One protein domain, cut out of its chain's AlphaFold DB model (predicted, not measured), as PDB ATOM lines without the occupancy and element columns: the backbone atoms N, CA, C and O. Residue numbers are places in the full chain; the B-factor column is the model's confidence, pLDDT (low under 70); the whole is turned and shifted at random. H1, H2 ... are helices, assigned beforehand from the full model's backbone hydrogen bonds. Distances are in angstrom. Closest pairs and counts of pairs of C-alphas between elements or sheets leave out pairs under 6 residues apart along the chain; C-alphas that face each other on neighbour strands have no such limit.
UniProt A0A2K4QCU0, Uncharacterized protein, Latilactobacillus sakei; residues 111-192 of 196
ATOM      1  N   SER A 111     171.040 235.591 181.468       72.88
ATOM      2  CA  SER A 111     169.711 235.088 181.853       72.88
ATOM      3  C   SER A 111     169.713 233.607 182.255       72.88
ATOM      4  O   SER A 111     169.025 233.232 183.203       72.88
ATOM      5  N   THR A 112     170.504 232.751 181.594       76.31
ATOM      6  CA  THR A 112     170.570 231.334 181.981       76.31
ATOM      7  C   THR A 112     171.258 231.164 183.328       76.31
ATOM      8  O   THR A 112     170.819 230.339 184.119       76.31
ATOM      9  N   LEU A 113     172.269 231.988 183.628       80.00
ATOM     10  CA  LEU A 113     172.941 231.978 184.930       80.00
ATOM     11  C   LEU A 113     171.972 232.361 186.056       80.00
ATOM     12  O   LEU A 113     171.862 231.628 187.031       80.00
ATOM     13  N   TRP A 114     171.197 233.434 185.874       79.56
ATOM     14  CA  TRP A 114     170.194 233.869 186.855       79.56
ATOM     15  C   TRP A 114     169.149 232.793 187.171       79.56
ATOM     16  O   TRP A 114     168.813 232.599 188.337       79.56
ATOM     17  N   LYS A 115     168.671 232.049 186.162       82.25
ATOM     18  CA  LYS A 115     167.712 230.947 186.370       82.25
ATOM     19  C   LYS A 115     168.281 229.854 187.278       82.25
ATOM     20  O   LYS A 115     167.596 229.422 188.200       82.25
ATOM     21  N   TYR A 116     169.528 229.434 187.049       83.69
ATOM     22  CA  TYR A 116     170.180 228.433 187.900       83.69
ATOM     23  C   TYR A 116     170.453 228.963 189.312       83.69
ATOM     24  O   TYR A 116     170.241 228.230 190.274       83.69
ATOM     25  N   THR A 117     170.844 230.234 189.457       87.25
ATOM     26  CA  THR A 117     171.033 230.861 190.777       87.25
ATOM     27  C   THR A 117     169.738 230.872 191.588       87.25
ATOM     28  O   THR A 117     169.744 230.484 192.755       87.25
ATOM     29  N   ILE A 118     168.615 231.259 190.972       88.38
ATOM     30  CA  ILE A 118     167.299 231.265 191.631       88.38
ATOM     31  C   ILE A 118     166.887 229.845 192.031       88.38
ATOM     32  O   ILE A 118     166.425 229.634 193.148       88.38
ATOM     33  N   LEU A 119     167.095 228.860 191.153       86.94
ATOM     34  CA  LEU A 119     166.777 227.461 191.440       86.94
ATOM     35  C   LEU A 119     167.550 226.932 192.663       86.94
ATOM     36  O   LEU A 119     166.958 226.310 193.543       86.94
ATOM     37  N   ILE A 120     168.857 227.208 192.743       87.19
ATOM     38  CA  ILE A 120     169.701 226.803 193.880       87.19
ATOM     39  C   ILE A 120     169.244 227.495 195.169       87.19
ATOM     40  O   ILE A 120     169.175 226.856 196.218       87.19
ATOM     41  N   LEU A 121     168.886 228.780 195.097       90.25
ATOM     42  CA  LEU A 121     168.368 229.520 196.248       90.25
ATOM     43  C   LEU A 121     167.072 228.890 196.779       90.25
ATOM     44  O   LEU A 121     166.963 228.638 197.978       90.25
ATOM     45  N   VAL A 122     166.119 228.582 195.892       88.06
ATOM     46  CA  VAL A 122     164.853 227.923 196.258       88.06
ATOM     47  C   VAL A 122     165.112 226.557 196.890       88.06
ATOM     48  O   VAL A 122     164.495 226.233 197.903       88.06
ATOM     49  N   PHE A 123     166.060 225.785 196.354       88.81
ATOM     50  CA  PHE A 123     166.447 224.491 196.914       88.81
ATOM     51  C   PHE A 123     166.966 224.611 198.356       88.81
ATOM     52  O   PHE A 123     166.511 223.882 199.240       88.81
ATOM     53  N   ILE A 124     167.861 225.570 198.618       89.56
ATOM     54  CA  ILE A 124     168.422 225.817 199.956       89.56
ATOM     55  C   ILE A 124     167.338 226.317 200.919       89.56
ATOM     56  O   ILE A 124     167.221 225.807 202.035       89.56
ATOM     57  N   CYS A 125     166.515 227.282 200.497       87.50
ATOM     58  CA  CYS A 125     165.405 227.786 201.305       87.50
ATOM     59  C   CYS A 125     164.415 226.671 201.660       87.50
ATOM     60  O   CYS A 125     164.021 226.546 202.819       87.50
ATOM     61  N   SER A 126     164.060 225.827 200.691       86.00
ATOM     62  CA  SER A 126     163.175 224.682 200.905       86.00
ATOM     63  C   SER A 126     163.777 223.681 201.895       86.00
ATOM     64  O   SER A 126     163.071 223.218 202.787       86.00
ATOM     65  N   ALA A 127     165.078 223.385 201.797       88.25
ATOM     66  CA  ALA A 127     165.765 222.501 202.740       88.25
ATOM     67  C   ALA A 127     165.719 223.044 204.179       88.25
ATOM     68  O   ALA A 127     165.415 222.309 205.121       88.25
ATOM     69  N   LEU A 128     165.984 224.344 204.355       88.75
ATOM     70  CA  LEU A 128     165.960 224.997 205.666       88.75
ATOM     71  C   LEU A 128     164.562 224.979 206.296       88.75
ATOM     72  O   LEU A 128     164.444 224.712 207.496       88.75
ATOM     73  N   LEU A 129     163.517 225.221 205.498       86.06
ATOM     74  CA  LEU A 129     162.127 225.188 205.962       86.06
ATOM     75  C   LEU A 129     161.719 223.796 206.456       86.06
ATOM     76  O   LEU A 129     161.099 223.698 207.513       86.06
ATOM     77  N   VAL A 130     162.128 222.729 205.760       85.94
ATOM     78  CA  VAL A 130     161.842 221.343 206.171       85.94
ATOM     79  C   VAL A 130     162.584 220.987 207.465       85.94
ATOM     80  O   VAL A 130     161.977 220.500 208.418       85.94
ATOM     81  N   VAL A 131     163.890 221.274 207.552       87.75
ATOM     82  CA  VAL A 131     164.718 220.896 208.717       87.75
ATOM     83  C   VAL A 131     164.322 221.658 209.984       87.75
ATOM     84  O   VAL A 131     164.382 221.117 211.090       87.75
ATOM     85  N   LYS A 132     163.934 222.931 209.856       86.75
ATOM     86  CA  LYS A 132     163.593 223.797 210.995       86.75
ATOM     87  C   LYS A 132     162.095 224.056 211.128       86.75
ATOM     88  O   LYS A 132     161.727 224.990 211.843       86.75
ATOM     89  N   PHE A 133     161.244 223.212 210.539       85.50
ATOM     90  CA  PHE A 133     159.792 223.412 210.501       85.50
ATOM     91  C   PHE A 133     159.203 223.747 211.880       85.50
ATOM     92  O   PHE A 133     158.608 224.803 212.061       85.50
ATOM     93  N   LYS A 134     159.487 222.931 212.905       84.25
ATOM     94  CA  LYS A 134     158.976 223.137 214.276       84.25
ATOM     95  C   LYS A 134     159.417 224.460 214.918       84.25
ATOM     96  O   LYS A 134     158.684 225.043 215.715       84.25
ATOM     97  N   ASN A 135     160.626 224.929 214.616       86.31
ATOM     98  CA  ASN A 135     161.119 226.209 215.133       86.31
ATOM     99  C   ASN A 135     160.473 227.375 214.383       86.31
ATOM    100  O   ASN A 135     160.124 228.384 214.994       86.31
ATOM    101  N   TRP A 136     160.292 227.215 213.076       81.56
ATOM    102  CA  TRP A 136     159.676 228.206 212.211       81.56
ATOM    103  C   TRP A 136     158.186 228.399 212.514       81.56
ATOM    104  O   TRP A 136     157.758 229.536 212.693       81.56
ATOM    105  N   THR A 137     157.414 227.323 212.697       83.19
ATOM    106  CA  THR A 137     155.994 227.418 213.084       83.19
ATOM    107  C   THR A 137     155.814 228.070 214.453       83.19
ATOM    108  O   THR A 137     154.910 228.885 214.642       83.19
ATOM    109  N   ARG A 138     156.716 227.792 215.405       84.12
ATOM    110  CA  ARG A 138     156.726 228.466 216.712       84.12
ATOM    111  C   ARG A 138     156.990 229.966 216.577       84.12
ATOM    112  O   ARG A 138     156.310 230.748 217.235       84.12
ATOM    113  N   TYR A 139     157.950 230.358 215.742       83.75
ATOM    114  CA  TYR A 139     158.250 231.765 215.479       83.75
ATOM    115  C   TYR A 139     157.071 232.477 214.800       83.75
ATOM    116  O   TYR A 139     156.631 233.520 215.275       83.75
ATOM    117  N   LEU A 140     156.504 231.882 213.746       81.50
ATOM    118  CA  LEU A 140     155.349 232.437 213.037       81.50
ATOM    119  C   LEU A 140     154.148 232.628 213.963       81.50
ATOM    120  O   LEU A 140     153.528 233.692 213.955       81.50
ATOM    121  N   ASN A 141     153.854 231.628 214.795       78.81
ATOM    122  CA  ASN A 141     152.763 231.727 215.751       78.81
ATOM    123  C   ASN A 141     153.069 232.794 216.820       78.81
ATOM    124  O   ASN A 141     152.255 233.679 217.039       78.81
ATOM    125  N   GLY A 142     154.265 232.798 217.417       78.44
ATOM    126  CA  GLY A 142     154.632 233.768 218.457       78.44
ATOM    127  C   GLY A 142     154.672 235.228 217.987       78.44
ATOM    128  O   GLY A 142     154.296 236.121 218.743       78.44
ATOM    129  N   SER A 143     155.098 235.486 216.748       75.06
ATOM    130  CA  SER A 143     155.241 236.848 216.218       75.06
ATOM    131  C   SER A 143     153.964 237.399 215.581       75.06
ATOM    132  O   SER A 143     153.723 238.602 215.670       75.06
ATOM    133  N   PHE A 144     153.139 236.554 214.950       68.38
ATOM    134  CA  PHE A 144     152.034 237.029 214.108       68.38
ATOM    135  C   PHE A 144     150.631 236.685 214.615       68.38
ATOM    136  O   PHE A 144     149.674 237.259 214.101       68.38
ATOM    137  N   THR A 145     150.457 235.841 215.642       63.31
ATOM    138  CA  THR A 145     149.119 235.574 216.216       63.31
ATOM    139  C   THR A 145     148.711 236.574 217.301       63.31
ATOM    140  O   THR A 145     147.849 236.274 218.127       63.31
ATOM    141  N   ASN A 146     149.316 237.767 217.334       64.31
ATOM    142  CA  ASN A 146     148.895 238.821 218.254       64.31
ATOM    143  C   ASN A 146     147.466 239.287 217.903       64.31
ATOM    144  O   ASN A 146     147.087 239.338 216.727       64.31
ATOM    145  N   LYS A 147     146.686 239.651 218.928       60.28
ATOM    146  CA  LYS A 147     145.245 239.980 218.888       60.28
ATOM    147  C   LYS A 147     144.878 241.104 217.899       60.28
ATOM    148  O   LYS A 147     143.707 241.265 217.583       60.28
ATOM    149  N   ASN A 148     145.876 241.848 217.414       65.50
ATOM    150  CA  ASN A 148     145.754 242.987 216.502       65.50
ATOM    151  C   ASN A 148     146.045 242.653 215.020       65.50
ATOM    152  O   ASN A 148     146.078 243.551 214.181       65.50
ATOM    153  N   SER A 149     146.310 241.388 214.682       66.44
ATOM    154  CA  SER A 149     146.568 240.966 213.300       66.44
ATOM    155  C   SER A 149     145.262 240.819 212.506       66.44
ATOM    156  O   SER A 149     144.290 240.217 212.963       66.44
ATOM    157  N   GLY A 150     145.219 241.381 211.295       77.00
ATOM    158  CA  GLY A 150     144.052 241.272 210.417       77.00
ATOM    159  C   GLY A 150     143.727 239.814 210.059       77.00
ATOM    160  O   GLY A 150     144.622 238.980 209.914       77.00
ATOM    161  N   LYS A 151     142.438 239.506 209.850       77.44
ATOM    162  CA  LYS A 151     141.917 238.149 209.561       77.44
ATOM    163  C   LYS A 151     142.673 237.418 208.435       77.44
ATOM    164  O   LYS A 151     142.866 236.208 208.515       77.44
ATOM    165  N   LEU A 152     143.140 238.148 207.418       75.69
ATOM    166  CA  LEU A 152     143.937 237.609 206.308       75.69
ATOM    167  C   LEU A 152     145.318 237.113 206.755       75.69
ATOM    168  O   LEU A 152     145.719 236.011 206.392       75.69
ATOM    169  N   VAL A 153     146.017 237.894 207.581       81.44
ATOM    170  CA  VAL A 153     147.343 237.537 208.107       81.44
ATOM    171  C   VAL A 153     147.234 236.292 208.979       81.44
ATOM    172  O   VAL A 153     148.027 235.367 208.834       81.44
ATOM    173  N   MET A 154     146.198 236.211 209.817       77.38
ATOM    174  CA  MET A 154     145.972 235.041 210.662       77.38
ATOM    175  C   MET A 154     145.666 233.774 209.845       77.38
ATOM    176  O   MET A 154     146.157 232.698 210.187       77.38
ATOM    177  N   ASN A 155     144.897 233.884 208.756       82.12
ATOM    178  CA  ASN A 155     144.646 232.754 207.857       82.12
ATOM    179  C   ASN A 155     145.926 232.295 207.140       82.12
ATOM    180  O   ASN A 155     146.166 231.093 207.051       82.12
ATOM    181  N   LEU A 156     146.770 233.230 206.689       80.88
ATOM    182  CA  LEU A 156     148.059 232.907 206.072       80.88
ATOM    183  C   LEU A 156     149.003 232.229 207.067       80.88
ATOM    184  O   LEU A 156     149.553 231.179 206.763       80.88
ATOM    185  N   VAL A 157     149.146 232.760 208.282       83.44
ATOM    186  CA  VAL A 157     150.018 232.170 209.312       83.44
ATOM    187  C   VAL A 157     149.566 230.757 209.679       83.44
ATOM    188  O   VAL A 157     150.395 229.854 209.755       83.44
ATOM    189  N   LYS A 158     148.256 230.528 209.834       82.12
ATOM    190  CA  LYS A 158     147.709 229.181 210.074       82.12
ATOM    191  C   LYS A 158     147.988 228.229 208.914       82.12
ATOM    192  O   LYS A 158     148.277 227.061 209.154       82.12
ATOM    193  N   PHE A 159     147.924 228.722 207.678       83.56
ATOM    194  CA  PHE A 159     148.240 227.935 206.492       83.56
ATOM    195  C   PHE A 159     149.734 227.579 206.419       83.56
ATOM    196  O   PHE A 159     150.061 226.404 206.280       83.56
ATOM    197  N   LEU A 160     150.638 228.553 206.597       82.38
ATOM    198  CA  LEU A 160     152.091 228.327 206.585       82.38
ATOM    199  C   LEU A 160     152.557 227.420 207.737       82.38
ATOM    200  O   LEU A 160     153.495 226.645 207.567       82.38
ATOM    201  N   SER A 161     151.887 227.480 208.890       82.62
ATOM    202  CA  SER A 161     152.177 226.624 210.047       82.62
ATOM    203  C   SER A 161     151.517 225.237 209.986       82.62
ATOM    204  O   SER A 161     151.664 224.463 210.931       82.62
ATOM    205  N   SER A 162     150.767 224.916 208.926       85.56
ATOM    206  CA  SER A 162     150.053 223.639 208.808       85.56
ATOM    207  C   SER A 162     150.960 222.485 208.365       85.56
ATOM    208  O   SER A 162     151.891 222.665 207.580       85.56
ATOM    209  N   GLU A 163     150.641 221.263 208.798       84.25
ATOM    210  CA  GLU A 163     151.344 220.046 208.353       84.25
ATOM    211  C   GLU A 163     151.176 219.793 206.843       84.25
ATOM    212  O   GLU A 163     152.075 219.284 206.178       84.25
ATOM    213  N   GLN A 164     150.044 220.215 206.268       85.69
ATOM    214  CA  GLN A 164     149.783 220.116 204.830       85.69
ATOM    215  C   GLN A 164     150.747 220.989 204.018       85.69
ATOM    216  O   GLN A 164     151.238 220.561 202.975       85.69
ATOM    217  N   PHE A 165     151.070 222.187 204.513       86.75
ATOM    218  CA  PHE A 165     152.060 223.055 203.882       86.75
ATOM    219  C   PHE A 165     153.459 222.426 203.902       86.75
ATOM    220  O   PHE A 165     154.157 222.453 202.888       86.75
ATOM    221  N   ASN A 166     153.846 221.787 205.009       87.00
ATOM    222  CA  ASN A 166     155.127 221.085 205.102       87.00
ATOM    223  C   ASN A 166     155.249 219.949 204.068       87.00
ATOM    224  O   ASN A 166     156.280 219.821 203.406       87.00
ATOM    225  N   LEU A 167     154.178 219.172 203.856       87.12
ATOM    226  CA  LEU A 167     154.136 218.133 202.817       87.12
ATOM    227  C   LEU A 167     154.316 218.715 201.409       87.12
ATOM    228  O   LEU A 167     155.075 218.164 200.610       87.12
ATOM    229  N   ILE A 168     153.684 219.854 201.114       89.38
ATOM    230  CA  ILE A 168     153.840 220.543 199.823       89.38
ATOM    231  C   ILE A 168     155.297 220.984 199.618       89.38
ATOM    232  O   ILE A 168     155.870 220.749 198.551       89.38
ATOM    233  N   VAL A 169     155.926 221.576 200.640       88.62
ATOM    234  CA  VAL A 169     157.339 221.991 200.580       88.62
ATOM    235  C   VAL A 169     158.265 220.783 200.387       88.62
ATOM    236  O   VAL A 169     159.213 220.858 199.605       88.62
ATOM    237  N   LEU A 170     157.969 219.644 201.015       89.56
ATOM    238  CA  LEU A 170     158.729 218.405 200.837       89.56
ATOM    239  C   LEU A 170     158.625 217.850 199.401       89.56
ATOM    240  O   LEU A 170     159.628 217.408 198.829       89.56
ATOM    241  N   CYS A 171     157.445 217.909 198.781       90.50
ATOM    242  CA  CYS A 171     157.263 217.541 197.372       90.50
ATOM    243  C   CYS A 171     158.062 218.457 196.430       90.50
ATOM    244  O   CYS A 171     158.702 217.980 195.492       90.50
ATOM    245  N   ILE A 172     158.084 219.766 196.697       88.88
ATOM    246  CA  ILE A 172     158.885 220.724 195.918       88.88
ATOM    247  C   ILE A 172     160.382 220.428 196.075       88.88
ATOM    248  O   ILE A 172     161.123 220.417 195.089       88.88
ATOM    249  N   PHE A 173     160.826 220.134 197.299       89.50
ATOM    250  CA  PHE A 173     162.215 219.799 197.588       89.50
ATOM    251  C   PHE A 173     162.670 218.548 196.827       89.50
ATOM    252  O   PHE A 173     163.673 218.586 196.113       89.50
ATOM    253  N   THR A 174     161.903 217.460 196.914       88.19
ATOM    254  CA  THR A 174     162.204 216.200 196.212       88.19
ATOM    255  C   THR A 174     162.185 216.365 194.691       88.19
ATOM    256  O   THR A 174     163.106 215.897 194.018       88.19
ATOM    257  N   GLY A 175     161.223 217.111 194.137       90.00
ATOM    258  CA  GLY A 175     161.197 217.451 192.711       90.00
ATOM    259  C   GLY A 175     162.435 218.237 192.260       90.00
ATOM    260  O   GLY A 175     163.015 217.947 191.209       90.00
ATOM    261  N   SER A 176     162.906 219.181 193.082       87.56
ATOM    262  CA  SER A 176     164.132 219.935 192.806       87.56
ATOM    263  C   SER A 176     165.387 219.051 192.825       87.56
ATOM    264  O   SER A 176     166.290 219.283 192.018       87.56
ATOM    265  N   ILE A 177     165.455 218.026 193.688       87.81
ATOM    266  CA  ILE A 177     166.564 217.050 193.697       87.81
ATOM    267  C   ILE A 177     166.608 216.286 192.374       87.81
ATOM    268  O   ILE A 177     167.667 216.203 191.748       87.81
ATOM    269  N   VAL A 178     165.465 215.765 191.920       91.25
ATOM    270  CA  VAL A 178     165.375 215.008 190.660       91.25
ATOM    271  C   VAL A 178     165.807 215.874 189.475       91.25
ATOM    272  O   VAL A 178     166.605 215.440 188.642       91.25
ATOM    273  N   PHE A 179     165.351 217.128 189.424       89.56
ATOM    274  CA  PHE A 179     165.767 218.072 188.387       89.56
ATOM    275  C   PHE A 179     167.276 218.362 188.425       89.56
ATOM    276  O   PHE A 179     167.926 218.463 187.376       89.56
ATOM    277  N   PHE A 180     167.856 218.479 189.622       86.31
ATOM    278  CA  PHE A 180     169.291 218.688 189.788       86.31
ATOM    279  C   PHE A 180     170.094 217.464 189.329       86.31
ATOM    280  O   PHE A 180     171.058 217.621 188.578       86.31
ATOM    281  N   MET A 181     169.654 216.248 189.670       87.06
ATOM    282  CA  MET A 181     170.256 215.004 189.172       87.06
ATOM    283  C   MET A 181     170.205 214.916 187.645       87.06
ATOM    284  O   MET A 181     171.230 214.668 187.011       87.06
ATOM    285  N   TYR A 182     169.049 215.194 187.037       89.06
ATOM    286  CA  TYR A 182     168.917 215.256 185.579       89.06
ATOM    287  C   TYR A 182     169.880 216.280 184.960       89.06
ATOM    288  O   TYR A 182     170.551 215.998 183.964       89.06
ATOM    289  N   SER A 183     169.993 217.460 185.575       81.94
ATOM    290  CA  SER A 183     170.900 218.520 185.123       81.94
ATOM    291  C   SER A 183     172.367 218.087 185.188       81.94
ATOM    292  O   SER A 183     173.116 218.361 184.248       81.94
ATOM    293  N   ILE A 184     172.771 217.368 186.243       80.88
ATOM    294  CA  ILE A 184     174.118 216.793 186.375       80.88
ATOM    295  C   ILE A 184     174.371 215.749 185.283       80.88
ATOM    296  O   ILE A 184     175.409 215.810 184.628       80.88
ATOM    297  N   ILE A 185     173.435 214.828 185.039       82.69
ATOM    298  CA  ILE A 185     173.582 213.783 184.009       82.69
ATOM    299  C   ILE A 185     173.738 214.418 182.622       82.69
ATOM    300  O   ILE A 185     174.674 214.103 181.885       82.69
ATOM    301  N   LYS A 186     172.874 215.383 182.280       78.69
ATOM    302  CA  LYS A 186     172.969 216.128 181.017       78.69
ATOM    303  C   LYS A 186     174.303 216.867 180.893       78.69
ATOM    304  O   LYS A 186     174.893 216.910 179.814       78.69
ATOM    305  N   PHE A 187     174.796 217.437 181.990       73.25
ATOM    306  CA  PHE A 187     176.099 218.096 182.024       73.25
ATOM    307  C   PHE A 187     177.258 217.112 181.811       73.25
ATOM    308  O   PHE A 187     178.186 217.428 181.068       73.25
ATOM    309  N   GLN A 188     177.200 215.918 182.408       72.00
ATOM    310  CA  GLN A 188     178.211 214.871 182.231       72.00
ATOM    311  C   GLN A 188     178.275 214.372 180.785       72.00
ATOM    312  O   GLN A 188     179.373 214.274 180.238       72.00
ATOM    313  N   ILE A 189     177.121 214.127 180.156       67.38
ATOM    314  CA  ILE A 189     177.039 213.723 178.742       67.38
ATOM    315  C   ILE A 189     177.659 214.799 177.842       67.38
ATOM    316  O   ILE A 189     178.485 214.490 176.989       67.38
ATOM    317  N   ASN A 190     177.324 216.070 178.079       63.94
ATOM    318  CA  ASN A 190     177.745 217.177 177.218       63.94
ATOM    319  C   ASN A 190     179.207 217.614 177.399       63.94
ATOM    320  O   ASN A 190     179.726 218.346 176.561       63.94
ATOM    321  N   LYS A 191     179.861 217.272 178.514       62.53
ATOM    322  CA  LYS A 191     181.221 217.761 178.814       62.53
ATOM    323  C   LYS A 191     182.242 216.675 179.135       62.53
ATOM    324  O   LYS A 191     183.382 217.035 179.414       62.53
ATOM    325  N   GLN A 192     181.853 215.394 179.123       57.44
ATOM    326  CA  GLN A 192     182.699 214.231 179.449       57.44
ATOM    327  C   GLN A 192     183.628 214.450 180.664       57.44
ATOM    328  O   GLN A 192     184.725 213.916 180.722       57.44
TER     329      GLN A 192
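What this domain is: This is residues 111 to 192 of the 196 residues of an uncharacterized protein of Latilactobacillus sakei (UniProt A0A2K4QCU0). Two long helices, H4 and H1, meet in a V, with a helical hairpin, H2 and H3, at its point. The printed part has 82 residues with four named helices, H1 to H4 in order, class all helix. It is only just loose, close to extended, with radius of gyration of the C-alphas 17.3 A, and spans 60 by 25 by 17 A.

How they stand to each other: H4, residues 163 to 191, is touched by H1, residues 111 to 131, with residues 123 to 130 alone, opposite ways at a steep tilt of 41 degrees; their closest C-alphas, Ser 126 and Phe 173, are 6.0 A apart. H2, residues 133 to 144, and H3, residues 151 to 160, form a hairpin, closest at C-alphas Leu 140 and Val 157, 6.5 A. Every helix's O i to N i+4 pairs are within hydrogen-bond range.

Where its parts are: Find C-alpha 163 at (151.344, 220.046, 208.353); H4 runs 42.1 A. From C-alpha 111 at (169.711, 235.088, 181.853) H1 runs 30.8 A.

The domain as a whole: Residues 144 to 149 and 189 to 192 have pLDDT under 70.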